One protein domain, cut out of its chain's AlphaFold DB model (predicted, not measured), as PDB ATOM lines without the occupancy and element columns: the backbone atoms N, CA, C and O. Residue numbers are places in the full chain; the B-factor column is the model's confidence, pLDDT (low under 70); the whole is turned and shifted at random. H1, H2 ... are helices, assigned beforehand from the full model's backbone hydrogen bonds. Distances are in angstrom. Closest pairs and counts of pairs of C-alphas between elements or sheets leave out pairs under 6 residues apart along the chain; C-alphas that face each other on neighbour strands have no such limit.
ATOM      1  N   PRO A   2      -0.488  38.002  48.874       59.62
ATOM      2  CA  PRO A   2      -0.926  36.636  48.511       59.62
ATOM      3  C   PRO A   2      -1.252  36.460  47.014       59.62
ATOM      4  O   PRO A   2      -0.946  35.428  46.425       59.62
ATOM      5  N   SER A   3      -1.760  37.510  46.358       67.50
ATOM      6  CA  SER A   3      -2.059  37.504  44.916       67.50
ATOM      7  C   SER A   3      -0.835  37.251  44.015       67.50
ATOM      8  O   SER A   3      -0.950  36.529  43.028       67.50
ATOM      9  N   ALA A   4       0.347  37.775  44.364       77.19
ATOM     10  CA  ALA A   4       1.567  37.562  43.576       77.19
ATOM     11  C   ALA A   4       2.102  36.126  43.718       77.19
ATOM     12  O   ALA A   4       2.595  35.537  42.759       77.19
ATOM     13  N   LEU A   5       1.960  35.543  44.909       75.25
ATOM     14  CA  LEU A   5       2.406  34.183  45.204       75.25
ATOM     15  C   LEU A   5       1.516  33.154  44.492       75.25
ATOM     16  O   LEU A   5       2.026  32.260  43.823       75.25
ATOM     17  N   LEU A   6       0.195  33.354  44.513       76.19
ATOM     18  CA  LEU A   6      -0.758  32.556  43.732       76.19
ATOM     19  C   LEU A   6      -0.498  32.640  42.219       76.19
ATOM     20  O   LEU A   6      -0.591  31.629  41.523       76.19
ATOM     21  N   ALA A   7      -0.144  33.821  41.701       80.75
ATOM     22  CA  ALA A   7       0.242  33.975  40.300       80.75
ATOM     23  C   ALA A   7       1.506  33.163  39.964       80.75
ATOM     24  O   ALA A   7       1.523  32.448  38.963       80.75
ATOM     25  N   ASN A   8       2.526  33.190  40.829       84.75
ATOM     26  CA  ASN A   8       3.738  32.386  40.655       84.75
ATOM     27  C   ASN A   8       3.447  30.878  40.657       84.75
ATOM     28  O   ASN A   8       3.977  30.158  39.814       84.75
ATOM     29  N   LEU A   9       2.574  30.396  41.548       83.81
ATOM     30  CA  LEU A   9       2.174  28.984  41.573       83.81
ATOM     31  C   LEU A   9       1.459  28.565  40.283       83.81
ATOM     32  O   LEU A   9       1.763  27.509  39.732       83.81
ATOM     33  N   ARG A  10       0.569  29.416  39.755       82.75
ATOM     34  CA  ARG A  10      -0.089  29.189  38.455       82.75
ATOM     35  C   ARG A  10       0.912  29.144  37.305       82.75
ATOM     36  O   ARG A  10       0.814  28.275  36.442       82.75
ATOM     37  N   HIS A  11       1.892  30.048  37.296       86.75
ATOM     38  CA  HIS A  11       2.968  30.022  36.306       86.75
ATOM     39  C   HIS A  11       3.780  28.727  36.382       86.75
ATOM     40  O   HIS A  11       4.076  28.137  35.345       86.75
ATOM     41  N   LEU A  12       4.089  28.259  37.592       86.25
ATOM     42  CA  LEU A  12       4.842  27.027  37.803       86.25
ATOM     43  C   LEU A  12       4.049  25.785  37.370       86.25
ATOM     44  O   LEU A  12       4.601  24.925  36.690       86.25
ATOM     45  N   GLN A  13       2.746  25.719  37.660       83.19
ATOM     46  CA  GLN A  13       1.863  24.662  37.143       83.19
ATOM     47  C   GLN A  13       1.822  24.646  35.611       83.19
ATOM     48  O   GLN A  13       1.964  23.589  34.998       83.19
ATOM     49  N   ALA A  14       1.679  25.816  34.981       84.69
ATOM     50  CA  ALA A  14       1.690  25.920  33.525       84.69
ATOM     51  C   ALA A  14       3.046  25.507  32.925       84.69
ATOM     52  O   ALA A  14       3.085  24.872  31.871       84.69
ATOM     53  N   ALA A  15       4.158  25.838  33.590       88.62
ATOM     54  CA  ALA A  15       5.492  25.406  33.182       88.62
ATOM     55  C   ALA A  15       5.645  23.880  33.273       88.62
ATOM     56  O   ALA A  15       6.088  23.262  32.310       88.62
ATOM     57  N   ILE A  16       5.204  23.263  34.375       87.38
ATOM     58  CA  ILE A  16       5.205  21.802  34.551       87.38
ATOM     59  C   ILE A  16       4.382  21.120  33.458       87.38
ATOM     60  O   ILE A  16       4.853  20.160  32.856       87.38
ATOM     61  N   ALA A  17       3.184  21.629  33.155       82.94
ATOM     62  CA  ALA A  17       2.347  21.073  32.095       82.94
ATOM     63  C   ALA A  17       3.062  21.094  30.731       82.94
ATOM     64  O   ALA A  17       3.080  20.086  30.030       82.94
ATOM     65  N   ARG A  18       3.722  22.209  30.387       87.31
ATOM     66  CA  ARG A  18       4.519  22.320  29.152       87.31
ATOM     67  C   ARG A  18       5.694  21.346  29.131       87.31
ATOM     68  O   ARG A  18       5.897  20.684  28.119       87.31
ATOM     69  N   LEU A  19       6.439  21.242  30.235       87.94
ATOM     70  CA  LEU A  19       7.569  20.315  30.354       87.94
ATOM     71  C   LEU A  19       7.123  18.859  30.194       87.94
ATOM     72  O   LEU A  19       7.808  18.084  29.540       87.94
ATOM     73  N   LYS A  20       5.954  18.488  30.725       84.75
ATOM     74  CA  LYS A  20       5.391  17.143  30.538       84.75
ATOM     75  C   LYS A  20       5.041  16.855  29.085       84.75
ATOM     76  O   LYS A  20       5.396  15.796  28.578       84.75
ATOM     77  N   THR A  21       4.387  17.795  28.401       84.56
ATOM     78  CA  THR A  21       4.101  17.651  26.966       84.56
ATOM     79  C   THR A  21       5.388  17.507  26.161       84.56
ATOM     80  O   THR A  21       5.481  16.647  25.290       84.56
ATOM     81  N   GLU A  22       6.397  18.319  26.475       89.38
ATOM     82  CA  GLU A  22       7.703  18.238  25.832       89.38
ATOM     83  C   GLU A  22       8.393  16.894  26.092       89.38
ATOM     84  O   GLU A  22       8.883  16.274  25.152       89.38
ATOM     85  N   ARG A  23       8.385  16.409  27.337       88.62
ATOM     86  CA  ARG A  23       8.932  15.094  27.687       88.62
ATOM     87  C   ARG A  23       8.238  13.984  26.911       88.62
ATOM     88  O   ARG A  23       8.929  13.168  26.316       88.62
ATOM     89  N   GLY A  24       6.907  14.004  26.839       81.81
ATOM     90  CA  GLY A  24       6.150  13.041  26.038       81.81
ATOM     91  C   GLY A  24       6.548  13.062  24.560       81.81
ATOM     92  O   GLY A  24       6.689  12.012  23.946       81.81
ATOM     93  N   HIS A  25       6.811  14.241  23.988       87.44
ATOM     94  CA  HIS A  25       7.296  14.340  22.610       87.44
ATOM     95  C   HIS A  25       8.711  13.765  22.430       87.44
ATOM     96  O   HIS A  25       8.952  13.019  21.482       87.44
ATOM     97  N   VAL A  26       9.635  14.090  23.342       87.88
ATOM     98  CA  VAL A  26      11.003  13.540  23.350       87.88
ATOM     99  C   VAL A  26      10.962  12.016  23.445       87.88
ATOM    100  O   VAL A  26      11.647  11.343  22.678       87.88
ATOM    101  N   GLN A  27      10.131  11.482  24.335       86.06
ATOM    102  CA  GLN A  27       9.973  10.047  24.515       86.06
ATOM    103  C   GLN A  27       9.417   9.379  23.258       86.06
ATOM    104  O   GLN A  27       9.982   8.408  22.771       86.06
ATOM    105  N   GLN A  28       8.400   9.977  22.632       85.06
ATOM    106  CA  GLN A  28       7.845   9.462  21.384       85.06
ATOM    107  C   GLN A  28       8.890   9.379  20.256       85.06
ATOM    108  O   GLN A  28       8.790   8.514  19.384       85.06
ATOM    109  N   PRO A 111       3.658  -8.568  30.568       52.09
ATOM    110  CA  PRO A 111       2.325  -7.991  30.305       52.09
ATOM    111  C   PRO A 111       1.455  -7.744  31.565       52.09
ATOM    112  O   PRO A 111       0.287  -7.360  31.474       52.09
ATOM    113  N   ASP A 112       2.019  -7.959  32.754       61.69
ATOM    114  CA  ASP A 112       1.429  -7.718  34.065       61.69
ATOM    115  C   ASP A 112       1.766  -6.344  34.666       61.69
ATOM    116  O   ASP A 112       1.042  -5.899  35.559       61.69
ATOM    117  N   THR A 113       2.835  -5.660  34.238       66.19
ATOM    118  CA  THR A 113       3.244  -4.379  34.847       66.19
ATOM    119  C   THR A 113       2.283  -3.249  34.491       66.19
ATOM    120  O   THR A 113       1.751  -2.607  35.397       66.19
ATOM    121  N   LEU A 114       1.944  -3.089  33.208       72.38
ATOM    122  CA  LEU A 114       0.978  -2.087  32.742       72.38
ATOM    123  C   LEU A 114      -0.385  -2.246  33.431       72.38
ATOM    124  O   LEU A 114      -0.946  -1.292  33.963       72.38
ATOM    125  N   LYS A 115      -0.900  -3.481  33.501       74.94
ATOM    126  CA  LYS A 115      -2.174  -3.796  34.170       74.94
ATOM    127  C   LYS A 115      -2.166  -3.510  35.668       74.94
ATOM    128  O   LYS A 115      -3.234  -3.291  36.243       74.94
ATOM    129  N   LYS A 116      -1.015  -3.606  36.337       79.44
ATOM    130  CA  LYS A 116      -0.889  -3.277  37.766       79.44
ATOM    131  C   LYS A 116      -0.899  -1.765  37.965       79.44
ATOM    132  O   LYS A 116      -1.736  -1.287  38.725       79.44
ATOM    133  N   LEU A 117      -0.068  -1.043  37.212       76.38
ATOM    134  CA  LEU A 117       0.013   0.420  37.259       76.38
ATOM    135  C   LEU A 117      -1.332   1.065  36.909       76.38
ATOM    136  O   LEU A 117      -1.829   1.908  37.650       76.38
ATOM    137  N   TYR A 118      -1.991   0.577  35.857       77.06
ATOM    138  CA  TYR A 118      -3.320   1.033  35.461       77.06
ATOM    139  C   TYR A 118      -4.360   0.835  36.571       77.06
ATOM    140  O   TYR A 118      -5.118   1.748  36.882       77.06
ATOM    141  N   ARG A 119      -4.380  -0.331  37.233       78.06
ATOM    142  CA  ARG A 119      -5.308  -0.588  38.349       78.06
ATOM    143  C   ARG A 119      -5.042   0.321  39.548       78.06
ATOM    144  O   ARG A 119      -5.996   0.784  40.170       78.06
ATOM    145  N   GLN A 120      -3.775   0.592  39.855       78.94
ATOM    146  CA  GLN A 120      -3.407   1.549  40.900       78.94
ATOM    147  C   GLN A 120      -3.872   2.964  40.533       78.94
ATOM    148  O   GLN A 120      -4.536   3.608  41.343       78.94
ATOM    149  N   ALA A 121      -3.640   3.406  39.296       77.19
ATOM    150  CA  ALA A 121      -4.024   4.736  38.831       77.19
ATOM    151  C   ALA A 121      -5.551   4.914  38.826       77.19
ATOM    152  O   ALA A 121      -6.062   5.886  39.379       77.19
ATOM    153  N   VAL A 122      -6.303   3.922  38.336       79.75
ATOM    154  CA  VAL A 122      -7.776   3.901  38.401       79.75
ATOM    155  C   VAL A 122      -8.271   4.018  39.843       79.75
ATOM    156  O   VAL A 122      -9.208   4.764  40.111       79.75
ATOM    157  N   SER A 123      -7.634   3.332  40.797       78.62
ATOM    158  CA  SER A 123      -8.033   3.414  42.207       78.62
ATOM    159  C   SER A 123      -7.847   4.813  42.812       78.62
ATOM    160  O   SER A 123      -8.572   5.189  43.736       78.62
ATOM    161  N   LEU A 124      -6.897   5.597  42.296       73.12
ATOM    162  CA  LEU A 124      -6.615   6.963  42.741       73.12
ATOM    163  C   LEU A 124      -7.470   8.009  42.008       73.12
ATOM    164  O   LEU A 124      -7.843   9.005  42.621       73.12
ATOM    165  N   ALA A 125      -7.817   7.760  40.741       71.69
ATOM    166  CA  ALA A 125      -8.578   8.670  39.882       71.69
ATOM    167  C   ALA A 125     -10.084   8.361  39.780       71.69
ATOM    168  O   ALA A 125     -10.776   9.017  39.007       71.69
ATOM    169  N   HIS A 126     -10.611   7.371  40.512       70.06
ATOM    170  CA  HIS A 126     -12.013   6.973  40.355       70.06
ATOM    171  C   HIS A 126     -12.978   8.117  40.737       70.06
ATOM    172  O   HIS A 126     -12.887   8.611  41.867       70.06
ATOM    173  N   PRO A 127     -13.933   8.502  39.863       63.94
ATOM    174  CA  PRO A 127     -14.836   9.633  40.097       63.94
ATOM    175  C   PRO A 127     -15.671   9.491  41.381       63.94
ATOM    176  O   PRO A 127     -15.834  10.473  42.099       63.94
ATOM    177  N   ASP A 128     -16.065   8.269  41.770       71.00
ATOM    178  CA  ASP A 128     -16.759   8.007  43.052       71.00
ATOM    179  C   ASP A 128     -16.006   8.502  44.299       71.00
ATOM    180  O   ASP A 128     -16.627   8.756  45.329       71.00
ATOM    181  N   ARG A 129     -14.675   8.660  44.243       68.81
ATOM    182  CA  ARG A 129     -13.899   9.198  45.376       68.81
ATOM    183  C   ARG A 129     -14.116  10.695  45.594       68.81
ATOM    184  O   ARG A 129     -13.789  11.193  46.669       68.81
ATOM    185  N   PHE A 130     -14.643  11.389  44.592       67.00
ATOM    186  CA  PHE A 130     -14.903  12.826  44.594       67.00
ATOM    187  C   PHE A 130     -16.402  13.136  44.499       67.00
ATOM    188  O   PHE A 130     -16.780  14.277  44.239       67.00
ATOM    189  N   ALA A 131     -17.253  12.132  44.744       63.09
ATOM    190  CA  ALA A 131     -18.699  12.293  44.771       63.09
ATOM    191  C   ALA A 131     -19.094  13.421  45.743       63.09
ATOM    192  O   ALA A 131     -18.825  13.349  46.944       63.09
ATOM    193  N   GLY A 132     -19.724  14.472  45.210       61.50
ATOM    194  CA  GLY A 132     -20.103  15.676  45.959       61.50
ATOM    195  C   GLY A 132     -19.292  16.934  45.625       61.50
ATOM    196  O   GLY A 132     -19.694  18.017  46.043       61.50
ATOM    197  N   ASP A 133     -18.217  16.823  44.841       71.75
ATOM    198  CA  ASP A 133     -17.464  17.955  44.288       71.75
ATOM    199  C   ASP A 133     -17.423  17.853  42.755       71.75
ATOM    200  O   ASP A 133     -16.612  17.128  42.175       71.75
ATOM    201  N   ALA A 134     -18.323  18.589  42.098       72.62
ATOM    202  CA  ALA A 134     -18.520  18.523  40.650       72.62
ATOM    203  C   ALA A 134     -17.268  18.918  39.843       72.62
ATOM    204  O   ALA A 134     -17.062  18.400  38.744       72.62
ATOM    205  N   GLU A 135     -16.413  19.807  40.365       69.19
ATOM    206  CA  GLU A 135     -15.171  20.177  39.677       69.19
ATOM    207  C   GLU A 135     -14.131  19.060  39.770       69.19
ATOM    208  O   GLU A 135     -13.474  18.735  38.777       69.19
ATOM    209  N   ARG A 136     -13.992  18.437  40.944       69.94
ATOM    210  CA  ARG A 136     -13.063  17.313  41.129       69.94
ATOM    211  C   ARG A 136     -13.525  16.057  40.409       69.94
ATOM    212  O   ARG A 136     -12.684  15.350  39.862       69.94
ATOM    213  N   GLU A 137     -14.827  15.805  40.346       72.88
ATOM    214  CA  GLU A 137     -15.410  14.703  39.576       72.88
ATOM    215  C   GLU A 137     -15.159  14.876  38.068       72.88
ATOM    216  O   GLU A 137     -14.759  13.925  37.386       72.88
ATOM    217  N   ALA A 138     -15.289  16.102  37.547       75.56
ATOM    218  CA  ALA A 138     -14.959  16.412  36.157       75.56
ATOM    219  C   ALA A 138     -13.462  16.208  35.859       75.56
ATOM    220  O   ALA A 138     -13.118  15.540  34.882       75.56
ATOM    221  N   ARG A 139     -12.564  16.700  36.729       74.06
ATOM    222  CA  ARG A 139     -11.110  16.483  36.586       74.06
ATOM    223  C   ARG A 139     -10.734  15.007  36.707       74.06
ATOM    224  O   ARG A 139      -9.911  14.522  35.937       74.06
ATOM    225  N   ALA A 140     -11.355  14.272  37.629       74.75
ATOM    226  CA  ALA A 140     -11.166  12.832  37.770       74.75
ATOM    227  C   ALA A 140     -11.590  12.092  36.495       74.75
ATOM    228  O   ALA A 140     -10.852  11.242  36.007       74.75
ATOM    229  N   THR A 141     -12.723  12.472  35.897       78.00
ATOM    230  CA  THR A 141     -13.202  11.910  34.625       78.00
ATOM    231  C   THR A 141     -12.229  12.180  33.476       78.00
ATOM    232  O   THR A 141     -11.950  11.284  32.679       78.00
ATOM    233  N   GLU A 142     -11.665  13.386  33.403       78.81
ATOM    234  CA  GLU A 142     -10.671  13.746  32.390       78.81
ATOM    235  C   GLU A 142      -9.374  12.937  32.552       78.81
ATOM    236  O   GLU A 142      -8.896  12.337  31.586       78.81
ATOM    237  N   VAL A 143      -8.854  12.828  33.779       79.25
ATOM    238  CA  VAL A 143      -7.674  12.004  34.088       79.25
ATOM    239  C   VAL A 143      -7.938  10.527  33.785       79.25
ATOM    240  O   VAL A 143      -7.097   9.861  33.184       79.25
ATOM    241  N   MET A 144      -9.124  10.016  34.120       78.56
ATOM    242  CA  MET A 144      -9.534   8.643  33.815       78.56
ATOM    243  C   MET A 144      -9.591   8.399  32.301       78.56
ATOM    244  O   MET A 144      -9.150   7.357  31.819       78.56
ATOM    245  N   SER A 145     -10.082   9.370  31.526       81.94
ATOM    246  CA  SER A 145     -10.096   9.295  30.062       81.94
ATOM    247  C   SER A 145      -8.680   9.264  29.480       81.94
ATOM    248  O   SER A 145      -8.404   8.468  28.581       81.94
ATOM    249  N   GLN A 146      -7.771  10.095  29.996       79.69
ATOM    250  CA  GLN A 146      -6.363  10.096  29.584       79.69
ATOM    251  C   GLN A 146      -5.682   8.765  29.922       79.69
ATOM    252  O   GLN A 146      -4.985   8.197  29.081       79.69
ATOM    253  N   LEU A 147      -5.958   8.218  31.108       81.38
ATOM    254  CA  LEU A 147      -5.445   6.925  31.553       81.38
ATOM    255  C   LEU A 147      -5.951   5.774  30.673       81.38
ATOM    256  O   LEU A 147      -5.170   4.911  30.275       81.38
ATOM    257  N   ASN A 148      -7.237   5.785  30.313       79.25
ATOM    258  CA  ASN A 148      -7.827   4.800  29.405       79.25
ATOM    259  C   ASN A 148      -7.202   4.877  28.006       79.25
ATOM    260  O   ASN A 148      -6.931   3.842  27.400       79.25
ATOM    261  N   ALA A 149      -6.947   6.085  27.495       78.56
ATOM    262  CA  ALA A 149      -6.306   6.285  26.197       78.56
ATOM    263  C   ALA A 149      -4.833   5.845  26.195       78.56
ATOM    264  O   ALA A 149      -4.362   5.281  25.209       78.56
ATOM    265  N   ALA A 150      -4.101   6.076  27.287       76.50
ATOM    266  CA  ALA A 150      -2.741   5.569  27.467       76.50
ATOM    267  C   ALA A 150      -2.726   4.034  27.521       76.50
ATOM    268  O   ALA A 150      -2.015   3.389  26.754       76.50
ATOM    269  N   TYR A 151      -3.607   3.438  28.328       73.50
ATOM    270  CA  TYR A 151      -3.727   1.986  28.439       73.50
ATOM    271  C   TYR A 151      -4.141   1.318  27.118       73.50
ATOM    272  O   TYR A 151      -3.601   0.277  26.758       73.50
ATOM    273  N   ALA A 152      -5.054   1.926  26.353       74.62
ATOM    274  CA  ALA A 152      -5.466   1.416  25.042       74.62
ATOM    275  C   ALA A 152      -4.338   1.434  23.995       74.62
ATOM    276  O   ALA A 152      -4.382   0.663  23.039       74.62
ATOM    277  N   ARG A 153      -3.341   2.309  24.172       73.75
ATOM    278  CA  ARG A 153      -2.153   2.409  23.314       73.75
ATOM    279  C   ARG A 153      -0.986   1.542  23.800       73.75
ATOM    280  O   ARG A 153       0.074   1.604  23.193       73.75
ATOM    281  N   ASP A 154      -1.190   0.748  24.856       71.94
ATOM    282  CA  ASP A 154      -0.148  -0.040  25.536       71.94
ATOM    283  C   ASP A 154       1.034   0.836  26.015       71.94
ATOM    284  O   ASP A 154       2.178   0.398  26.111       71.94
ATOM    285  N   ASP A 155       0.740   2.105  26.315       74.31
ATOM    286  CA  ASP A 155       1.713   3.145  26.651       74.31
ATOM    287  C   ASP A 155       2.021   3.108  28.156       74.31
ATOM    288  O   ASP A 155       1.359   3.746  28.984       74.31
ATOM    289  N   LEU A 156       2.998   2.273  28.521       74.31
ATOM    290  CA  LEU A 156       3.407   2.044  29.908       74.31
ATOM    291  C   LEU A 156       3.920   3.302  30.592       74.31
ATOM    292  O   LEU A 156       3.663   3.493  31.783       74.31
ATOM    293  N   GLU A 157       4.608   4.157  29.851       70.31
ATOM    294  CA  GLU A 157       5.217   5.358  30.395       70.31
ATOM    295  C   GLU A 157       4.151   6.403  30.720       70.31
ATOM    296  O   GLU A 157       4.080   6.858  31.862       70.31
ATOM    297  N   ALA A 158       3.207   6.644  29.804       71.50
ATOM    298  CA  ALA A 158       2.084   7.540  30.067       71.50
ATOM    299  C   ALA A 158       1.202   7.064  31.238       71.50
ATOM    300  O   ALA A 158       0.712   7.881  32.021       71.50
ATOM    301  N   VAL A 159       1.004   5.748  31.401       76.75
ATOM    302  CA  VAL A 159       0.279   5.194  32.561       76.75
ATOM    303  C   VAL A 159       1.073   5.379  33.859       76.75
ATOM    304  O   VAL A 159       0.482   5.711  34.888       76.75
ATOM    305  N   SER A 160       2.393   5.187  33.829       73.75
ATOM    306  CA  SER A 160       3.266   5.401  34.989       73.75
ATOM    307  C   SER A 160       3.312   6.872  35.406       73.75
ATOM    308  O   SER A 160       3.285   7.180  36.595       73.75
ATOM    309  N   ASP A 161       3.327   7.782  34.440       70.75
ATOM    310  CA  ASP A 161       3.322   9.224  34.670       70.75
ATOM    311  C   ASP A 161       2.016   9.713  35.289       70.75
ATOM    312  O   ASP A 161       2.024  10.453  36.274       70.75
ATOM    313  N   LEU A 162       0.881   9.263  34.747       76.81
ATOM    314  CA  LEU A 162      -0.428   9.570  35.316       76.81
ATOM    315  C   LEU A 162      -0.564   9.002  36.732       76.81
ATOM    316  O   LEU A 162      -1.153   9.648  37.595       76.81
ATOM    317  N   LEU A 163       0.005   7.820  36.995       76.00
ATOM    318  CA  LEU A 163       0.054   7.264  38.343       76.00
ATOM    319  C   LEU A 163       0.890   8.139  39.282       76.00
ATOM    320  O   LEU A 163       0.407   8.468  40.362       76.00
ATOM    321  N   ALA A 164       2.091   8.546  38.869       70.00
ATOM    322  CA  ALA A 164       2.952   9.418  39.664       70.00
ATOM    323  C   ALA A 164       2.256  10.750  39.973       70.00
ATOM    324  O   ALA A 164       2.276  11.202  41.110       70.00
ATOM    325  N   ASP A 165       1.546  11.329  39.002       70.94
ATOM    326  CA  ASP A 165       0.759  12.548  39.192       70.94
ATOM    327  C   ASP A 165      -0.383  12.376  40.195       70.94
ATOM    328  O   ASP A 165      -0.658  13.277  40.993       70.94
ATOM    329  N   LEU A 166      -1.050  11.223  40.161       74.06
ATOM    330  CA  LEU A 166      -2.134  10.870  41.073       74.06
ATOM    331  C   LEU A 166      -1.630  10.586  42.492       74.06
ATOM    332  O   LEU A 166      -2.247  11.044  43.453       74.06
ATOM    333  N   GLU A 167      -0.506   9.881  42.631       68.69
ATOM    334  CA  GLU A 167       0.208   9.707  43.902       68.69
ATOM    335  C   GLU A 167       0.671  11.060  44.439       68.69
ATOM    336  O   GLU A 167       0.541  11.356  45.633       68.69
ATOM    337  N   ASP A 168       1.102  11.933  43.528       64.62
ATOM    338  CA  ASP A 168       1.443  13.299  43.845       64.62
ATOM    339  C   ASP A 168       0.229  14.233  43.989       64.62
ATOM    340  O   ASP A 168       0.383  15.423  44.243       64.62
ATOM    341  N   GLY A 169      -1.011  13.763  43.855       65.62
ATOM    342  CA  GLY A 169      -2.217  14.590  43.991       65.62
ATOM    343  C   GLY A 169      -2.211  15.899  43.183       65.62
ATOM    344  O   GLY A 169      -2.984  16.804  43.495       65.62
ATOM    345  N   LEU A 170      -1.342  16.028  42.173       66.56
ATOM    346  CA  LEU A 170      -1.180  17.225  41.347       66.56
ATOM    347  C   LEU A 170      -2.437  17.523  40.516       66.56
ATOM    348  O   LEU A 170      -2.823  18.692  40.467       66.56
ATOM    349  N   PRO A 171      -3.126  16.519  39.929       64.88
ATOM    350  CA  PRO A 171      -4.368  16.740  39.188       64.88
ATOM    351  C   PRO A 171      -5.495  17.321  40.051       64.88
ATOM    352  O   PRO A 171      -6.389  18.001  39.548       64.88
ATOM    353  N   PHE A 172      -5.439  17.079  41.364       65.88
ATOM    354  CA  PHE A 172      -6.441  17.515  42.341       65.88
ATOM    355  C   PHE A 172      -5.937  18.651  43.240       65.88
ATOM    356  O   PHE A 172      -6.560  18.961  44.259       65.88
ATOM    357  N   LEU A 173      -4.794  19.255  42.898       65.50
ATOM    358  CA  LEU A 173      -4.200  20.334  43.671       65.50
ATOM    359  C   LEU A 173      -4.964  21.632  43.400       65.50
ATOM    360  O   LEU A 173      -4.671  22.365  42.454       65.50
ATOM    361  N   ASP A 174      -5.951  21.921  44.244       63.66
ATOM    362  CA  ASP A 174      -6.637  23.205  44.200       63.66
ATOM    363  C   ASP A 174      -5.712  24.293  44.741       63.66
ATOM    364  O   ASP A 174      -5.233  24.239  45.878       63.66
ATOM    365  N   LEU A 175      -5.445  25.296  43.903       65.75
ATOM    366  CA  LEU A 175      -4.838  26.530  44.377       65.75
ATOM    367  C   LEU A 175      -5.779  27.136  45.422       65.75
ATOM    368  O   LEU A 175      -6.967  27.306  45.131       65.75
ATOM    369  N   PRO A 176      -5.275  27.472  46.618       63.34
ATOM    370  CA  PRO A 176      -6.115  28.058  47.644       63.34
ATOM    371  C   PRO A 176      -6.728  29.378  47.153       63.34
ATOM    372  O   PRO A 176      -6.168  30.062  46.290       63.34
ATOM    373  N   GLY A 177      -7.912  29.698  47.685       63.78
ATOM    374  CA  GLY A 177      -8.691  30.890  47.339       63.78
ATOM    375  C   GLY A 177      -7.984  32.216  47.675       63.78
ATOM    376  O   GLY A 177      -6.804  32.228  48.000       63.78
ATOM    377  N   PRO A 178      -8.675  33.366  47.600       59.47
ATOM    378  CA  PRO A 178      -8.048  34.683  47.760       59.47
ATOM    379  C   PRO A 178      -7.348  34.918  49.113       59.47
ATOM    380  O   PRO A 178      -6.399  35.703  49.140       59.47
ATOM    381  N   ASP A 179      -7.726  34.185  50.171       62.34
ATOM    382  CA  ASP A 179      -7.071  34.190  51.490       62.34
ATOM    383  C   ASP A 179      -6.512  32.797  51.871       62.34
ATOM    384  O   ASP A 179      -7.119  32.075  52.666       62.34
ATOM    385  N   PRO A 180      -5.369  32.371  51.298       65.62
ATOM    386  CA  PRO A 180      -4.734  31.104  51.645       65.62
ATOM    387  C   PRO A 180      -4.073  31.111  53.020       65.62
ATOM    388  O   PRO A 180      -3.474  32.110  53.423       65.62
ATOM    389  N   ASP A 181      -4.021  29.937  53.645       73.88
ATOM    390  CA  ASP A 181      -3.037  29.650  54.685       73.88
ATOM    391  C   ASP A 181      -1.606  29.725  54.091       73.88
ATOM    392  O   ASP A 181      -1.317  29.023  53.107       73.88
ATOM    393  N   PRO A 182      -0.702  30.561  54.642       75.62
ATOM    394  CA  PRO A 182       0.687  30.657  54.197       75.62
ATOM    395  C   PRO A 182       1.417  29.310  54.176       75.62
ATOM    396  O   PRO A 182       2.166  29.040  53.237       75.62
ATOM    397  N   GLU A 183       1.164  28.431  55.152       76.50
ATOM    398  CA  GLU A 183       1.816  27.117  55.195       76.50
ATOM    399  C   GLU A 183       1.369  26.214  54.040       76.50
ATOM    400  O   GLU A 183       2.166  25.456  53.481       76.50
ATOM    401  N   ALA A 184       0.093  26.291  53.653       73.19
ATOM    402  CA  ALA A 184      -0.431  25.536  52.521       73.19
ATOM    403  C   ALA A 184       0.200  26.005  51.201       73.19
ATOM    404  O   ALA A 184       0.586  25.173  50.375       73.19
ATOM    405  N   LEU A 185       0.371  27.320  51.025       75.50
ATOM    406  CA  LEU A 185       1.055  27.893  49.862       75.50
ATOM    407  C   LEU A 185       2.510  27.431  49.763       75.50
ATOM    408  O   LEU A 185       2.939  27.036  48.681       75.50
ATOM    409  N   GLU A 186       3.258  27.444  50.868       80.50
ATOM    410  CA  GLU A 186       4.658  27.003  50.879       80.50
ATOM    411  C   GLU A 186       4.796  25.514  50.550       80.50
ATOM    412  O   GLU A 186       5.678  25.125  49.779       80.50
ATOM    413  N   ARG A 187       3.900  24.666  51.073       79.56
ATOM    414  CA  ARG A 187       3.878  23.228  50.748       79.56
ATOM    415  C   ARG A 187       3.610  23.000  49.262       79.56
ATOM    416  O   ARG A 187       4.322  22.217  48.632       79.56
ATOM    417  N   ILE A 188       2.626  23.705  48.699       79.88
ATOM    418  CA  ILE A 188       2.300  23.645  47.267       79.88
ATOM    419  C   ILE A 188       3.481  24.138  46.428       79.88
ATOM    420  O   ILE A 188       3.877  23.466  45.478       79.88
ATOM    421  N   GLN A 189       4.085  25.269  46.800       84.75
ATOM    422  CA  GLN A 189       5.244  25.822  46.106       84.75
ATOM    423  C   GLN A 189       6.400  24.829  46.084       84.75
ATOM    424  O   GLN A 189       6.935  24.529  45.022       84.75
ATOM    425  N   LYS A 190       6.760  24.286  47.250       85.06
ATOM    426  CA  LYS A 190       7.855  23.326  47.384       85.06
ATOM    427  C   LYS A 190       7.620  22.098  46.512       85.06
ATOM    428  O   LYS A 190       8.540  21.677  45.817       85.06
ATOM    429  N   ARG A 191       6.399  21.560  46.521       82.38
ATOM    430  CA  ARG A 191       6.034  20.405  45.701       82.38
ATOM    431  C   ARG A 191       6.176  20.698  44.213       82.38
ATOM    432  O   ARG A 191       6.869  19.970  43.516       82.38
ATOM    433  N   LEU A 192       5.567  21.784  43.741       84.38
ATOM    434  CA  LEU A 192       5.623  22.159  42.330       84.38
ATOM    435  C   LEU A 192       7.066  22.414  41.878       84.38
ATOM    436  O   LEU A 192       7.452  21.967  40.803       84.38
ATOM    437  N   THR A 193       7.892  23.063  42.702       87.69
ATOM    438  CA  THR A 193       9.309  23.281  42.377       87.69
ATOM    439  C   THR A 193      10.064  21.956  42.289       87.69
ATOM    440  O   THR A 193      10.819  21.745  41.346       87.69
ATOM    441  N   GLN A 194       9.826  21.023  43.216       86.56
ATOM    442  CA  GLN A 194      10.442  19.693  43.170       86.56
ATOM    443  C   GLN A 194      10.060  18.927  41.899       86.56
ATOM    444  O   GLN A 194      10.940  18.363  41.250       86.56
ATOM    445  N   THR A 195       8.779  18.942  41.520       84.00
ATOM    446  CA  THR A 195       8.299  18.316  40.281       84.00
ATOM    447  C   THR A 195       8.910  18.981  39.049       84.00
ATOM    448  O   THR A 195       9.393  18.291  38.154       84.00
ATOM    449  N   HIS A 196       8.943  20.314  39.009       89.81
ATOM    450  CA  HIS A 196       9.575  21.071  37.930       89.81
ATOM    451  C   HIS A 196      11.050  20.679  37.761       89.81
ATOM    452  O   HIS A 196      11.477  20.317  36.667       89.81
ATOM    453  N   ASP A 197      11.822  20.681  38.847       88.94
ATOM    454  CA  ASP A 197      13.256  20.390  38.801       88.94
ATOM    455  C   ASP A 197      13.549  18.915  38.499       88.94
ATOM    456  O   ASP A 197      14.594  18.585  37.933       88.94
ATOM    457  N   ALA A 198      12.658  18.001  38.888       86.81
ATOM    458  CA  ALA A 198      12.729  16.604  38.477       86.81
ATOM    459  C   ALA A 198      12.526  16.469  36.961       86.81
ATOM    460  O   ALA A 198      13.396  15.912  36.295       86.81
ATOM    461  N   LEU A 199      11.465  17.070  36.413       86.94
ATOM    462  CA  LEU A 199      11.162  17.035  34.977       86.94
ATOM    463  C   LEU A 199      12.259  17.679  34.129       86.94
ATOM    464  O   LEU A 199      12.630  17.143  33.090       86.94
ATOM    465  N   VAL A 200      12.820  18.810  34.568       91.31
ATOM    466  CA  VAL A 200      13.934  19.461  33.860       91.31
ATOM    467  C   VAL A 200      15.160  18.548  33.805       91.31
ATOM    468  O   VAL A 200      15.807  18.452  32.761       91.31
ATOM    469  N   ARG A 201      15.485  17.863  34.909       90.19
ATOM    470  CA  ARG A 201      16.606  16.912  34.950       90.19
ATOM    471  C   ARG A 201      16.344  15.698  34.068       90.19
ATOM    472  O   ARG A 201      17.223  15.322  33.300       90.19
ATOM    473  N   GLU A 202      15.148  15.131  34.139       88.06
ATOM    474  CA  GLU A 202      14.727  14.006  33.305       88.06
ATOM    475  C   GLU A 202      14.825  14.356  31.812       88.06
ATOM    476  O   GLU A 202      15.530  13.685  31.060       88.06
ATOM    477  N   LEU A 203      14.249  15.485  31.393       90.06
ATOM    478  CA  LEU A 203      14.365  15.987  30.022       90.06
ATOM    479  C   LEU A 203      15.814  16.196  29.584       90.06
ATOM    480  O   LEU A 203      16.168  15.879  28.447       90.06
ATOM    481  N   ALA A 204      16.667  16.723  30.463       89.50
ATOM    482  CA  ALA A 204      18.086  16.879  30.161       89.50
ATOM    483  C   ALA A 204      18.762  15.523  29.908       89.50
ATOM    484  O   ALA A 204      19.580  15.424  28.994       89.50
ATOM    485  N   THR A 205      18.402  14.482  30.665       89.44
ATOM    486  CA  THR A 205      18.922  13.124  30.446       89.44
ATOM    487  C   THR A 205      18.381  12.487  29.167       89.44
ATOM    488  O   THR A 205      19.168  11.975  28.372       89.44
ATOM    489  N   LEU A 206      17.077  12.596  28.895       85.75
ATOM    490  CA  LEU A 206      16.461  12.047  27.684       85.75
ATOM    491  C   LEU A 206      17.026  12.697  26.417       85.75
ATOM    492  O   LEU A 206      17.347  12.005  25.453       85.75
ATOM    493  N   ARG A 207      17.259  14.014  26.436       88.00
ATOM    494  CA  ARG A 207      17.875  14.738  25.311       88.00
ATOM    495  C   ARG A 207      19.338  14.369  25.058       88.00
ATOM    496  O   ARG A 207      19.848  14.619  23.968       88.00
ATOM    497  N   GLN A 208      20.030  13.809  26.048       88.06
ATOM    498  CA  GLN A 208      21.394  13.300  25.879       88.06
ATOM    499  C   GLN A 208      21.426  11.883  25.303       88.06
ATOM    500  O   GLN A 208      22.498  11.437  24.885       88.06
ATOM    501  N   SER A 209      20.285  11.188  25.262       87.69
ATOM    502  CA  SER A 209      20.202   9.861  24.662       87.69
ATOM    503  C   SER A 209      20.620   9.899  23.191       87.69
ATOM    504  O   SER A 209      20.347  10.853  22.455       87.69
TER     505      SER A 209
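Overview. This is residues 2 to 28 and 111 to 209 of the 246 residues of an uncharacterized protein of Cytophagales bacterium (UniProt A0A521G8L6). Two long helices, H1 and H6, lie side by side, running the same way, next to an up-and-down bundle of H2, H4 and H5, each running against the one before. The 126 printed residues have six named helices, H1 to H6 in order, and no named strand: all helix, compact, radius of gyration of the C-alphas 15.7 A, flat, 48 by 43 by 18 A.

Along the chain. H1, residues 2 to 28, spans 39.4 A from (-0.926, 36.636, 48.511). H6, residues 182 to 208, spans 39.1 A to (21.394, 13.300, 25.879). H2 is residues 113 to 125, H3 127 to 130, H4 134 to 152, H5 156 to 167.

Arrangement. H1 touches H6 at a shallow tilt of 24 degrees; the closest C-alphas, of Ile 16 and His 196, are 5.6 A apart. H1 and H5 are close but not clearly touching, C-alphas 24 and 158 being closest at 7.9 A. H2 touches H5, C-alphas 121 and 163 closest at 4.8 A. H4, with residues 143 to 151 alone, touches H5 in a hairpin, C-alphas 150 and 158 closest at 5.8 A. H3 touches H4, C-alphas 127 and 137 closest at 5.1 A. Every O i to N i+4 pair is within hydrogen-bond range in H1, H2, H4, H5 and H6; H3 is too short for one.

Size, cuts and confidence. The farthest C-alphas, 2 and 111, are 48.3 A apart. Residues 29 to 110 are not printed; C-alphas 28 and 111 are 20.4 A apart across the cut. The link H5 to H6 is long. Under 70 in pLDDT are 26 residues, among them 167 to 180.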